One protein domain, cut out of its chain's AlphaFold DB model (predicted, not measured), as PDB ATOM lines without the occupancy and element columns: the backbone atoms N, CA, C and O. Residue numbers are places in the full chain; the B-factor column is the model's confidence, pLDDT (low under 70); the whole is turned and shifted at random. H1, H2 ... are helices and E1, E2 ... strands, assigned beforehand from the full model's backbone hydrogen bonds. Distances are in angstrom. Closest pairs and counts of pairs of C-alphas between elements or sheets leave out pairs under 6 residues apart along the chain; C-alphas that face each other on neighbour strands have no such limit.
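What this domain is: This is residues 369 to 454 of the 923 residues of the protein "Flg_new_2 domain-containing protein" of Clostridiales bacterium (UniProt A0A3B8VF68). Two small three-stranded sheets, partly face to face, make an elongated body, with one short helix, H1, near one end over the strongly twisted sheet E4 E5 E6. The turn between E2 and E3 is at the opposite end, and the long link of residues 372 to 391 runs from E1 to the helix's end of the body. The printed part has 86 residues with one named helix and six named strands, in the order E1 H1 E2 E3 E4 E5 E6. The sheets run E1 - E2 - E3 and E4 - E5 - E6, both all antiparallel, and the class is mostly strand. The whole is compact, with a radius of gyration of the C-alphas of 13.8 A, and spans 46 by 24 by 19 A.

How they stand to each other: E4, residues 422 to 426, E5, residues 429 to 438, and E6, residues 441 to 450, form a meander, each strand the antiparallel neighbour of the one before. E4 and E5 are a hairpin, with N 424 and O 431 2.8 A apart, within hydrogen-bond range. E5 and E6 are a hairpin too, with N 434 and O 446 at 3.0 A. H1, residues 392 to 398, is on this sheet at a height over the sheet of 9.4 A. It lies over E5 and runs across the strands, at 71 degrees to E5 on the local plane. The closest C-alphas of H1 and E4 are those of Glu 392 and Ile 423, 6.0 A apart. Every O i to N i+4 pair in H1 is within hydrogen-bond range. In the other sheet, E2, residues 402 to 408, and E3, residues 413 to 418, are a hairpin, with N 404 and O 416 at 2.8 A. E1, residues 369 to 371, is an edge strand antiparallel to E2, with N 407 and O 370 at 2.8 A. Between the sheets, the closest C-alphas of E3 and E5 are those of Val 418 and Val 436, 6.3 A apart. H1 is not on the sheet E1 E2 E3.

Where its parts are: E1 begins at C-alpha 369, (240.857, 154.168, 235.893). H1 begins at C-alpha 392, (245.057, 184.000, 246.947), and is 10.0 A long from first to last C-alpha. E2 measures 19.4 A, E3 15.6 A, E4 13.1 A and E5 29.0 A. E6 measures 26.6 A and ends at C-alpha 450, (254.045, 176.656, 243.908).

The domain as a whole: The two C-alphas farthest apart are those of Ser 389 and Asp 410, 46.3 A. The link E1 to H1 is long, with 20 residues. Within it residues 375 to 376 pair antiparallel with residues 402 to 403 of E2, and residues 386 to 387 pair parallel with residues 452 to 453. The other links are tight. The printed part has no cut. The mean pLDDT of the printed part is 91.6, and no printed residue is under 70.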
ATOM      1  N   LYS A 369     239.663 154.831 235.335       89.75
ATOM      2  CA  LYS A 369     240.857 154.168 235.893       89.75
ATOM      3  C   LYS A 369     241.709 155.116 236.739       89.75
ATOM      4  O   LYS A 369     242.282 154.684 237.734       89.75
ATOM      5  N   GLY A 370     241.796 156.389 236.359       88.75
ATOM      6  CA  GLY A 370     242.511 157.412 237.125       88.75
ATOM      7  C   GLY A 370     242.806 158.669 236.314       88.75
ATOM      8  O   GLY A 370     242.481 158.747 235.131       88.75
ATOM      9  N   ALA A 371     243.443 159.648 236.952       92.19
ATOM     10  CA  ALA A 371     243.915 160.878 236.326       92.19
ATOM     11  C   ALA A 371     245.416 161.059 236.598       92.19
ATOM     12  O   ALA A 371     245.895 160.679 237.666       92.19
ATOM     13  N   GLY A 372     246.151 161.585 235.620       92.25
ATOM     14  CA  GLY A 372     247.570 161.912 235.750       92.25
ATOM     15  C   GLY A 372     247.822 163.252 236.446       92.25
ATOM     16  O   GLY A 372     246.893 163.971 236.811       92.25
ATOM     17  N   GLU A 373     249.100 163.599 236.584       93.25
ATOM     18  CA  GLU A 373     249.539 164.897 237.109       93.25
ATOM     19  C   GLU A 373     249.182 166.056 236.153       93.25
ATOM     20  O   GLU A 373     249.122 165.854 234.933       93.25
ATOM     21  N   PRO A 374     248.964 167.281 236.668       95.12
ATOM     22  CA  PRO A 374     248.735 168.455 235.836       95.12
ATOM     23  C   PRO A 374     249.979 168.816 235.009       95.12
ATOM     24  O   PRO A 374     251.069 169.017 235.540       95.12
ATOM     25  N   VAL A 375     249.796 168.958 233.696       94.12
ATOM     26  CA  VAL A 375     250.832 169.389 232.744       94.12
ATOM     27  C   VAL A 375     250.553 170.825 232.303       94.12
ATOM     28  O   VAL A 375     249.509 171.101 231.711       94.12
ATOM     29  N   PHE A 376     251.481 171.740 232.581       92.62
ATOM     30  CA  PHE A 376     251.345 173.167 232.272       92.62
ATOM     31  C   PHE A 376     251.804 173.488 230.852       92.62
ATOM     32  O   PHE A 376     252.778 172.918 230.351       92.62
ATOM     33  N   GLU A 377     251.124 174.434 230.205       80.19
ATOM     34  CA  GLU A 377     251.556 174.952 228.908       80.19
ATOM     35  C   GLU A 377     252.973 175.546 229.020       80.19
ATOM     36  O   GLU A 377     253.268 176.320 229.927       80.19
ATOM     37  N   GLY A 378     253.884 175.133 228.131       79.50
ATOM     38  CA  GLY A 378     255.281 175.586 228.157       79.50
ATOM     39  C   GLY A 378     256.132 175.049 229.318       79.50
ATOM     40  O   GLY A 378     257.277 175.471 229.446       79.50
ATOM     41  N   ASN A 379     255.620 174.107 230.124       84.94
ATOM     42  CA  ASN A 379     256.244 173.598 231.358       84.94
ATOM     43  C   ASN A 379     256.470 174.663 232.452       84.94
ATOM     44  O   ASN A 379     257.246 174.433 233.379       84.94
ATOM     45  N   GLU A 380     255.783 175.804 232.380       91.44
ATOM     46  CA  GLU A 380     255.854 176.864 233.389       91.44
ATOM     47  C   GLU A 380     254.570 176.884 234.227       91.44
ATOM     48  O   GLU A 380     253.477 177.112 233.709       91.44
ATOM     49  N   ILE A 381     254.696 176.662 235.541       93.75
ATOM     50  CA  ILE A 381     253.550 176.653 236.472       93.75
ATOM     51  C   ILE A 381     252.907 178.045 236.555       93.75
ATOM     52  O   ILE A 381     251.682 178.174 236.610       93.75
ATOM     53  N   THR A 382     253.730 179.094 236.548       93.69
ATOM     54  CA  THR A 382     253.299 180.480 236.735       93.69
ATOM     55  C   THR A 382     253.777 181.355 235.580       93.69
ATOM     56  O   THR A 382     254.828 181.112 234.996       93.69
ATOM     57  N   LYS A 383     253.026 182.412 235.263       92.69
ATOM     58  CA  LYS A 383     253.412 183.442 234.274       92.69
ATOM     59  C   LYS A 383     254.140 184.644 234.891       92.69
ATOM     60  O   LYS A 383     254.313 185.674 234.241       92.69
ATOM     61  N   GLY A 384     254.504 184.545 236.165       92.06
ATOM     62  CA  GLY A 384     255.157 185.593 236.943       92.06
ATOM     63  C   GLY A 384     255.637 185.075 238.297       92.06
ATOM     64  O   GLY A 384     255.313 183.957 238.700       92.06
ATOM     65  N   GLU A 385     256.421 185.896 238.992       94.12
ATOM     66  CA  GLU A 385     256.890 185.607 240.348       94.12
ATOM     67  C   GLU A 385     255.720 185.656 241.339       94.12
ATOM     68  O   GLU A 385     254.978 186.641 241.375       94.12
ATOM     69  N   LEU A 386     255.578 184.612 242.155       94.44
ATOM     70  CA  LEU A 386     254.664 184.600 243.292       94.44
ATOM     71  C   LEU A 386     255.403 185.080 244.537       94.44
ATOM     72  O   LEU A 386     256.534 184.664 244.783       94.44
ATOM     73  N   LYS A 387     254.763 185.932 245.338       90.31
ATOM     74  CA  LYS A 387     255.330 186.452 246.590       90.31
ATOM     75  C   LYS A 387     254.438 186.089 247.764       90.31
ATOM     76  O   LYS A 387     253.220 186.123 247.629       90.31
ATOM     77  N   ASP A 388     255.037 185.827 248.920       86.69
ATOM     78  CA  ASP A 388     254.336 185.547 250.189       86.69
ATOM     79  C   ASP A 388     253.427 186.697 250.677       86.69
ATOM     80  O   ASP A 388     252.586 186.516 251.554       86.69
ATOM     81  N   SER A 389     253.577 187.887 250.090       83.81
ATOM     82  CA  SER A 389     252.727 189.060 250.312       83.81
ATOM     83  C   SER A 389     251.463 189.109 249.441       83.81
ATOM     84  O   SER A 389     250.602 189.952 249.704       83.81
ATOM     85  N   MET A 390     251.345 188.255 248.418       88.06
ATOM     86  CA  MET A 390     250.195 188.224 247.505       88.06
ATOM     87  C   MET A 390     248.970 187.561 248.143       88.06
ATOM     88  O   MET A 390     249.075 186.614 248.918       88.06
ATOM     89  N   THR A 391     247.788 188.030 247.763       89.44
ATOM     90  CA  THR A 391     246.505 187.388 248.063       89.44
ATOM     91  C   THR A 391     246.311 186.110 247.239       89.44
ATOM     92  O   THR A 391     246.886 185.954 246.162       89.44
ATOM     93  N   GLU A 392     245.429 185.214 247.694       92.19
ATOM     94  CA  GLU A 392     245.057 184.000 246.947       92.19
ATOM     95  C   GLU A 392     244.590 184.322 245.518       92.19
ATOM     96  O   GLU A 392     245.003 183.664 244.565       92.19
ATOM     97  N   ALA A 393     243.787 185.376 245.346       94.94
ATOM     98  CA  ALA A 393     243.309 185.798 244.032       94.94
ATOM     99  C   ALA A 393     244.452 186.264 243.112       94.94
ATOM    100  O   ALA A 393     244.444 185.953 241.922       94.94
ATOM    101  N   GLU A 394     245.443 186.981 243.653       94.94
ATOM    102  CA  GLU A 394     246.635 187.395 242.907       94.94
ATOM    103  C   GLU A 394     247.501 186.191 242.517       94.94
ATOM    104  O   GLU A 394     247.945 186.112 241.371       94.94
ATOM    105  N   MET A 395     247.681 185.222 243.425       94.88
ATOM    106  CA  MET A 395     248.406 183.983 243.130       94.88
ATOM    107  C   MET A 395     247.697 183.161 242.049       94.88
ATOM    108  O   MET A 395     248.315 182.819 241.042       94.88
ATOM    109  N   LEU A 396     246.392 182.901 242.198       96.31
ATOM    110  CA  LEU A 396     245.586 182.165 241.215       96.31
ATOM    111  C   LEU A 396     245.609 182.837 239.842       96.31
ATOM    112  O   LEU A 396     245.734 182.160 238.825       96.31
ATOM    113  N   ALA A 397     245.552 184.171 239.802       95.44
ATOM    114  CA  ALA A 397     245.622 184.923 238.557       95.44
ATOM    115  C   ALA A 397     246.963 184.759 237.826       95.44
ATOM    116  O   ALA A 397     246.999 184.996 236.618       95.44
ATOM    117  N   LEU A 398     248.038 184.369 238.521       95.69
ATOM    118  CA  LEU A 398     249.382 184.146 237.981       95.69
ATOM    119  C   LEU A 398     249.693 182.677 237.652       95.69
ATOM    120  O   LEU A 398     250.731 182.417 237.042       95.69
ATOM    121  N   ILE A 399     248.811 181.734 237.983       95.12
ATOM    122  CA  ILE A 399     248.971 180.312 237.649       95.12
ATOM    123  C   ILE A 399     248.469 180.050 236.225       95.12
ATOM    124  O   ILE A 399     247.407 180.530 235.821       95.12
ATOM    125  N   ASN A 400     249.242 179.294 235.446       93.56
ATOM    126  CA  ASN A 400     248.854 178.886 234.098       93.56
ATOM    127  C   ASN A 400     247.809 177.760 234.137       93.56
ATOM    128  O   ASN A 400     247.751 176.961 235.072       93.56
ATOM    129  N   THR A 401     246.981 177.664 233.095       91.38
ATOM    130  CA  THR A 401     246.088 176.511 232.927       91.38
ATOM    131  C   THR A 401     246.902 175.241 232.709       91.38
ATOM    132  O   THR A 401     247.892 175.252 231.974       91.38
ATOM    133  N   ALA A 402     246.455 174.139 233.301       95.06
ATOM    134  CA  ALA A 402     247.064 172.831 233.113       95.06
ATOM    135  C   ALA A 402     246.147 171.908 232.308       95.06
ATOM    136  O   ALA A 402     244.942 172.126 232.198       95.06
ATOM    137  N   THR A 403     246.721 170.847 231.758       95.50
ATOM    138  CA  THR A 403     245.982 169.717 231.200       95.50
ATOM    139  C   THR A 403     246.236 168.490 232.060       95.50
ATOM    140  O   THR A 403     247.379 168.196 232.391       95.50
ATOM    141  N   VAL A 404     245.177 167.762 232.399       96.12
ATOM    142  CA  VAL A 404     245.247 166.478 233.097       96.12
ATOM    143  C   VAL A 404     244.766 165.381 232.157       96.12
ATOM    144  O   VAL A 404     243.675 165.469 231.591       96.12
ATOM    145  N   THR A 405     245.571 164.335 231.984       95.50
ATOM    146  CA  THR A 405     245.173 163.145 231.225       95.50
ATOM    147  C   THR A 405     244.363 162.212 232.118       95.50
ATOM    148  O   THR A 405     244.870 161.704 233.114       95.50
ATOM    149  N   VAL A 406     243.105 161.971 231.759       94.25
ATOM    150  CA  VAL A 406     242.227 160.981 232.393       94.25
ATOM    151  C   VAL A 406     242.318 159.673 231.615       94.25
ATOM    152  O   VAL A 406     242.154 159.667 230.396       94.25
ATOM    153  N   THR A 407     242.557 158.572 232.319       92.62
ATOM    154  CA  THR A 407     242.625 157.218 231.761       92.62
ATOM    155  C   THR A 407     241.345 156.461 232.101       92.62
ATOM    156  O   THR A 407     240.922 156.415 233.261       92.62
ATOM    157  N   LEU A 408     240.733 155.854 231.089       90.50
ATOM    158  CA  LEU A 408     239.535 155.029 231.218       90.50
ATOM    159  C   LEU A 408     239.905 153.551 231.448       90.50
ATOM    160  O   LEU A 408     241.058 153.140 231.307       90.50
ATOM    161  N   GLY A 409     238.930 152.736 231.845       83.50
ATOM    162  CA  GLY A 409     239.105 151.318 232.179       83.50
ATOM    163  C   GLY A 409     239.497 150.436 230.992       83.50
ATOM    164  O   GLY A 409     239.994 149.333 231.197       83.50
ATOM    165  N   ASP A 410     239.310 150.929 229.767       82.94
ATOM    166  CA  ASP A 410     239.745 150.306 228.513       82.94
ATOM    167  C   ASP A 410     241.127 150.798 228.035       82.94
ATOM    168  O   ASP A 410     241.510 150.552 226.893       82.94
ATOM    169  N   ASP A 411     241.867 151.494 228.905       86.62
ATOM    170  CA  ASP A 411     243.180 152.100 228.652       86.62
ATOM    171  C   ASP A 411     243.194 153.232 227.609       86.62
ATOM    172  O   ASP A 411     244.262 153.740 227.250       86.62
ATOM    173  N   THR A 412     242.030 153.702 227.158       87.12
ATOM    174  CA  THR A 412     241.948 154.940 226.376       87.12
ATOM    175  C   THR A 412     242.135 156.167 227.273       87.12
ATOM    176  O   THR A 412     241.954 156.113 228.493       87.12
ATOM    177  N   THR A 413     242.540 157.293 226.680       91.25
ATOM    178  CA  THR A 413     242.840 158.526 227.422       91.25
ATOM    179  C   THR A 413     242.097 159.731 226.861       91.25
ATOM    180  O   THR A 413     241.818 159.811 225.665       91.25
ATOM    181  N   THR A 414     241.759 160.676 227.736       90.81
ATOM    182  CA  THR A 414     241.142 161.963 227.391       90.81
ATOM    183  C   THR A 414     241.814 163.079 228.181       90.81
ATOM    184  O   THR A 414     242.020 162.958 229.384       90.81
ATOM    185  N   ASN A 415     242.144 164.179 227.512       93.44
ATOM    186  CA  ASN A 415     242.758 165.342 228.146       93.44
ATOM    187  C   ASN A 415     241.684 166.327 228.621       93.44
ATOM    188  O   ASN A 415     240.821 166.724 227.840       93.44
ATOM    189  N   VAL A 416     241.770 166.743 229.883       94.31
ATOM    190  CA  VAL A 416     240.881 167.727 230.510       94.31
ATOM    191  C   VAL A 416     241.690 168.969 230.866       94.31
ATOM    192  O   VAL A 416     242.703 168.876 231.556       94.31
ATOM    193  N   THR A 417     241.248 170.140 230.412       94.38
ATOM    194  CA  THR A 417     241.832 171.418 230.834       94.38
ATOM    195  C   THR A 417     241.377 171.753 232.251       94.38
ATOM    196  O   THR A 417     240.186 171.724 232.552       94.38
ATOM    197  N   VAL A 418     242.326 172.105 233.110       94.00
ATOM    198  CA  VAL A 418     242.116 172.429 234.518       94.00
ATOM    199  C   VAL A 418     242.546 173.870 234.769       94.00
ATOM    200  O   VAL A 418     243.652 174.285 234.421       94.00
ATOM    201  N   THR A 419     241.649 174.635 235.388       92.62
ATOM    202  CA  THR A 419     241.938 175.972 235.917       92.62
ATOM    203  C   THR A 419     241.957 175.872 237.433       92.62
ATOM    204  O   THR A 419     240.960 175.459 238.020       92.62
ATOM    205  N   PHE A 420     243.084 176.216 238.055       95.50
ATOM    206  CA  PHE A 420     243.230 176.188 239.508       95.50
ATOM    207  C   PHE A 420     242.290 177.201 240.163       95.50
ATOM    208  O   PHE A 420     242.141 178.321 239.678       95.50
ATOM    209  N   THR A 421     241.623 176.791 241.242       95.56
ATOM    210  CA  THR A 421     240.561 177.591 241.884       95.56
ATOM    211  C   THR A 421     240.804 177.851 243.361       95.56
ATOM    212  O   THR A 421     240.070 178.637 243.953       95.56
ATOM    213  N   LYS A 422     241.813 177.205 243.951       96.00
ATOM    214  CA  LYS A 422     242.121 177.310 245.373       96.00
ATOM    215  C   LYS A 422     243.622 177.270 245.624       96.00
ATOM    216  O   LYS A 422     244.308 176.456 245.004       96.00
ATOM    217  N   ILE A 423     244.102 178.081 246.562       94.50
ATOM    218  CA  ILE A 423     245.441 177.971 247.151       94.50
ATOM    219  C   ILE A 423     245.318 177.418 248.570       94.50
ATOM    220  O   ILE A 423     244.522 177.890 249.377       94.50
ATOM    221  N   VAL A 424     246.109 176.399 248.877       91.81
ATOM    222  CA  VAL A 424     246.289 175.871 250.228       91.81
ATOM    223  C   VAL A 424     247.698 176.241 250.662       91.81
ATOM    224  O   VAL A 424     248.652 175.870 249.988       91.81
ATOM    225  N   ALA A 425     247.815 177.003 251.746       88.06
ATOM    226  CA  ALA A 425     249.094 177.349 252.352       88.06
ATOM    227  C   ALA A 425     249.264 176.563 253.654       88.06
ATOM    228  O   ALA A 425     248.366 176.572 254.499       88.06
ATOM    229  N   ASP A 426     250.403 175.899 253.785       86.19
ATOM    230  CA  ASP A 426     250.801 175.108 254.943       86.19
ATOM    231  C   ASP A 426     252.298 175.333 255.184       86.19
ATOM    232  O   ASP A 426     253.146 174.976 254.366       86.19
ATOM    233  N   MET A 427     252.615 176.012 256.281       86.56
ATOM    234  CA  MET A 427     253.963 176.309 256.758       86.56
ATOM    235  C   MET A 427     254.862 176.963 255.707       86.56
ATOM    236  O   MET A 427     256.041 176.646 255.577       86.56
ATOM    237  N   GLY A 428     254.300 177.897 254.937       84.44
ATOM    238  CA  GLY A 428     255.004 178.575 253.847       84.44
ATOM    239  C   GLY A 428     255.103 177.759 252.553       84.44
ATOM    240  O   GLY A 428     255.624 178.271 251.562       84.44
ATOM    241  N   THR A 429     254.574 176.532 252.520       88.25
ATOM    242  CA  THR A 429     254.366 175.755 251.293       88.25
ATOM    243  C   THR A 429     253.002 176.089 250.712       88.25
ATOM    244  O   THR A 429     251.978 175.934 251.372       88.25
ATOM    245  N   TYR A 430     252.974 176.527 249.456       92.69
ATOM    246  CA  TYR A 430     251.742 176.906 248.770       92.69
ATOM    247  C   TYR A 430     251.407 175.861 247.704       92.69
ATOM    248  O   TYR A 430     252.230 175.565 246.840       92.69
ATOM    249  N   THR A 431     250.195 175.311 247.733       94.94
ATOM    250  CA  THR A 431     249.702 174.313 246.774       94.94
ATOM    251  C   THR A 431     248.439 174.819 246.095       94.94
ATOM    252  O   THR A 431     247.464 175.164 246.759       94.94
ATOM    253  N   ALA A 432     248.417 174.831 244.765       96.12
ATOM    254  CA  ALA A 432     247.209 175.129 244.010       96.12
ATOM    255  C   ALA A 432     246.391 173.859 243.763       96.12
ATOM    256  O   ALA A 432     246.959 172.821 243.426       96.12
ATOM    257  N   GLN A 433     245.064 173.946 243.896       96.56
ATOM    258  CA  GLN A 433     244.138 172.825 243.705       96.56
ATOM    259  C   GLN A 433     242.986 173.158 242.743       96.56
ATOM    260  O   GLN A 433     242.513 174.299 242.674       96.56
ATOM    261  N   ALA A 434     242.522 172.148 242.002       95.31
ATOM    262  CA  ALA A 434     241.280 172.201 241.230       95.31
ATOM    263  C   ALA A 434     240.672 170.822 240.957       95.31
ATOM    264  O   ALA A 434     241.369 169.813 240.869       95.31
ATOM    265  N   ASP A 435     239.357 170.802 240.764       95.44
ATOM    266  CA  ASP A 435     238.615 169.601 240.391       95.44
ATOM    267  C   ASP A 435     238.782 169.288 238.896       95.44
ATOM    268  O   ASP A 435     238.646 170.161 238.037       95.44
ATOM    269  N   VAL A 436     239.052 168.019 238.578       94.56
ATOM    270  CA  VAL A 436     239.133 167.519 237.199       94.56
ATOM    271  C   VAL A 436     237.748 167.037 236.782       94.56
ATOM    272  O   VAL A 436     237.236 166.054 237.326       94.56
ATOM    273  N   MET A 437     237.143 167.733 235.818       91.38
ATOM    274  CA  MET A 437     235.766 167.497 235.377       91.38
ATOM    275  C   MET A 437     235.737 166.826 234.000       91.38
ATOM    276  O   MET A 437     236.141 167.432 233.010       91.38
ATOM    277  N   LEU A 438     235.211 165.603 233.919       90.69
ATOM    278  CA  LEU A 438     234.959 164.898 232.658       90.69
ATOM    279  C   LEU A 438     233.446 164.805 232.443       90.69
ATOM    280  O   LEU A 438     232.740 164.292 233.305       90.69
ATOM    281  N   GLU A 439     232.931 165.340 231.330       84.75
ATOM    282  CA  GLU A 439     231.488 165.332 231.003       84.75
ATOM    283  C   GLU A 439     230.570 165.898 232.117       84.75
ATOM    284  O   GLU A 439     229.393 165.559 232.208       84.75
ATOM    285  N   GLY A 440     231.096 166.796 232.961       82.94
ATOM    286  CA  GLY A 440     230.370 167.398 234.088       82.94
ATOM    287  C   GLY A 440     230.446 166.613 235.404       82.94
ATOM    288  O   GLY A 440     229.935 167.090 236.417       82.94
ATOM    289  N   MET A 441     231.118 165.460 235.428       85.12
ATOM    290  CA  MET A 441     231.388 164.680 236.636       85.12
ATOM    291  C   MET A 441     232.808 164.946 237.151       85.12
ATOM    292  O   MET A 441     233.768 164.939 236.378       85.12
ATOM    293  N   LYS A 442     232.955 165.137 238.467       92.25
ATOM    294  CA  LYS A 442     234.270 165.173 239.120       92.25
ATOM    295  C   LYS A 442     234.879 163.772 239.113       92.25
ATOM    296  O   LYS A 442     234.300 162.860 239.699       92.25
ATOM    297  N   VAL A 443     236.052 163.625 238.500       92.00
ATOM    298  CA  VAL A 443     236.768 162.338 238.413       92.00
ATOM    299  C   VAL A 443     238.064 162.299 239.227       92.00
ATOM    300  O   VAL A 443     238.514 161.218 239.592       92.00
ATOM    301  N   ALA A 444     238.657 163.456 239.535       93.50
ATOM    302  CA  ALA A 444     239.862 163.583 240.360       93.50
ATOM    303  C   ALA A 444     240.016 165.018 240.907       93.50
ATOM    304  O   ALA A 444     239.238 165.908 240.558       93.50
ATOM    305  N   THR A 445     241.043 165.244 241.730       95.44
ATOM    306  CA  THR A 445     241.518 166.575 242.144       95.44
ATOM    307  C   THR A 445     242.967 166.732 241.678       95.44
ATOM    308  O   THR A 445     243.808 165.915 242.039       95.44
ATOM    309  N   ALA A 446     243.266 167.766 240.896       95.38
ATOM    310  CA  ALA A 446     244.624 168.126 240.502       95.38
ATOM    311  C   ALA A 446     245.255 169.041 241.560       95.38
ATOM    312  O   ALA A 446     244.590 169.956 242.050       95.38
ATOM    313  N   SER A 447     246.529 168.810 241.890       95.69
ATOM    314  CA  SER A 447     247.289 169.614 242.856       95.69
ATOM    315  C   SER A 447     248.693 169.919 242.331       95.69
ATOM    316  O   SER A 447     249.281 169.080 241.657       95.69
ATOM    317  N   VAL A 448     249.242 171.103 242.628       95.56
ATOM    318  CA  VAL A 448     250.631 171.469 242.285       95.56
ATOM    319  C   VAL A 448     251.253 172.359 243.365       95.56
ATOM    320  O   VAL A 448     250.608 173.295 243.834       95.56
ATOM    321  N   THR A 449     252.504 172.102 243.755       94.88
ATOM    322  CA  THR A 449     253.266 172.985 244.659       94.88
ATOM    323  C   THR A 449     253.814 174.194 243.903       94.88
ATOM    324  O   THR A 449     254.332 174.067 242.795       94.88
ATOM    325  N   LEU A 450     253.703 175.375 244.507       94.25
ATOM    326  CA  LEU A 450     254.045 176.656 243.908       94.25
ATOM    327  C   LEU A 450     255.402 177.173 244.411       94.25
ATOM    328  O   LEU A 450     255.646 177.165 245.619       94.25
ATOM    329  N   PRO A 451     256.267 177.691 243.522       92.31
ATOM    330  CA  PRO A 451     257.471 178.408 243.929       92.31
ATOM    331  C   PRO A 451     257.108 179.835 244.376       92.31
ATOM    332  O   PRO A 451     256.700 180.654 243.551       92.31
ATOM    333  N   VAL A 452     257.255 180.139 245.670       91.38
ATOM    334  CA  VAL A 452     256.917 181.450 246.259       91.38
ATOM    335  C   VAL A 452     258.159 182.121 246.852       91.38
ATOM    336  O   VAL A 452     258.864 181.528 247.666       91.38
ATOM    337  N   THR A 453     258.416 183.372 246.463       90.19
ATOM    338  CA  THR A 453     259.517 184.192 246.986       90.19
ATOM    339  C   THR A 453     259.109 184.870 248.297       90.19
ATOM    340  O   THR A 453     258.027 185.454 248.397       90.19
ATOM    341  N   GLN A 454     259.998 184.842 249.294       83.31
ATOM    342  CA  GLN A 454     259.801 185.531 250.572       83.31
ATOM    343  C   GLN A 454     260.157 187.023 250.502       83.31
ATOM    344  O   GLN A 454     261.177 187.399 249.925       83.31
TER     345      GLN A 454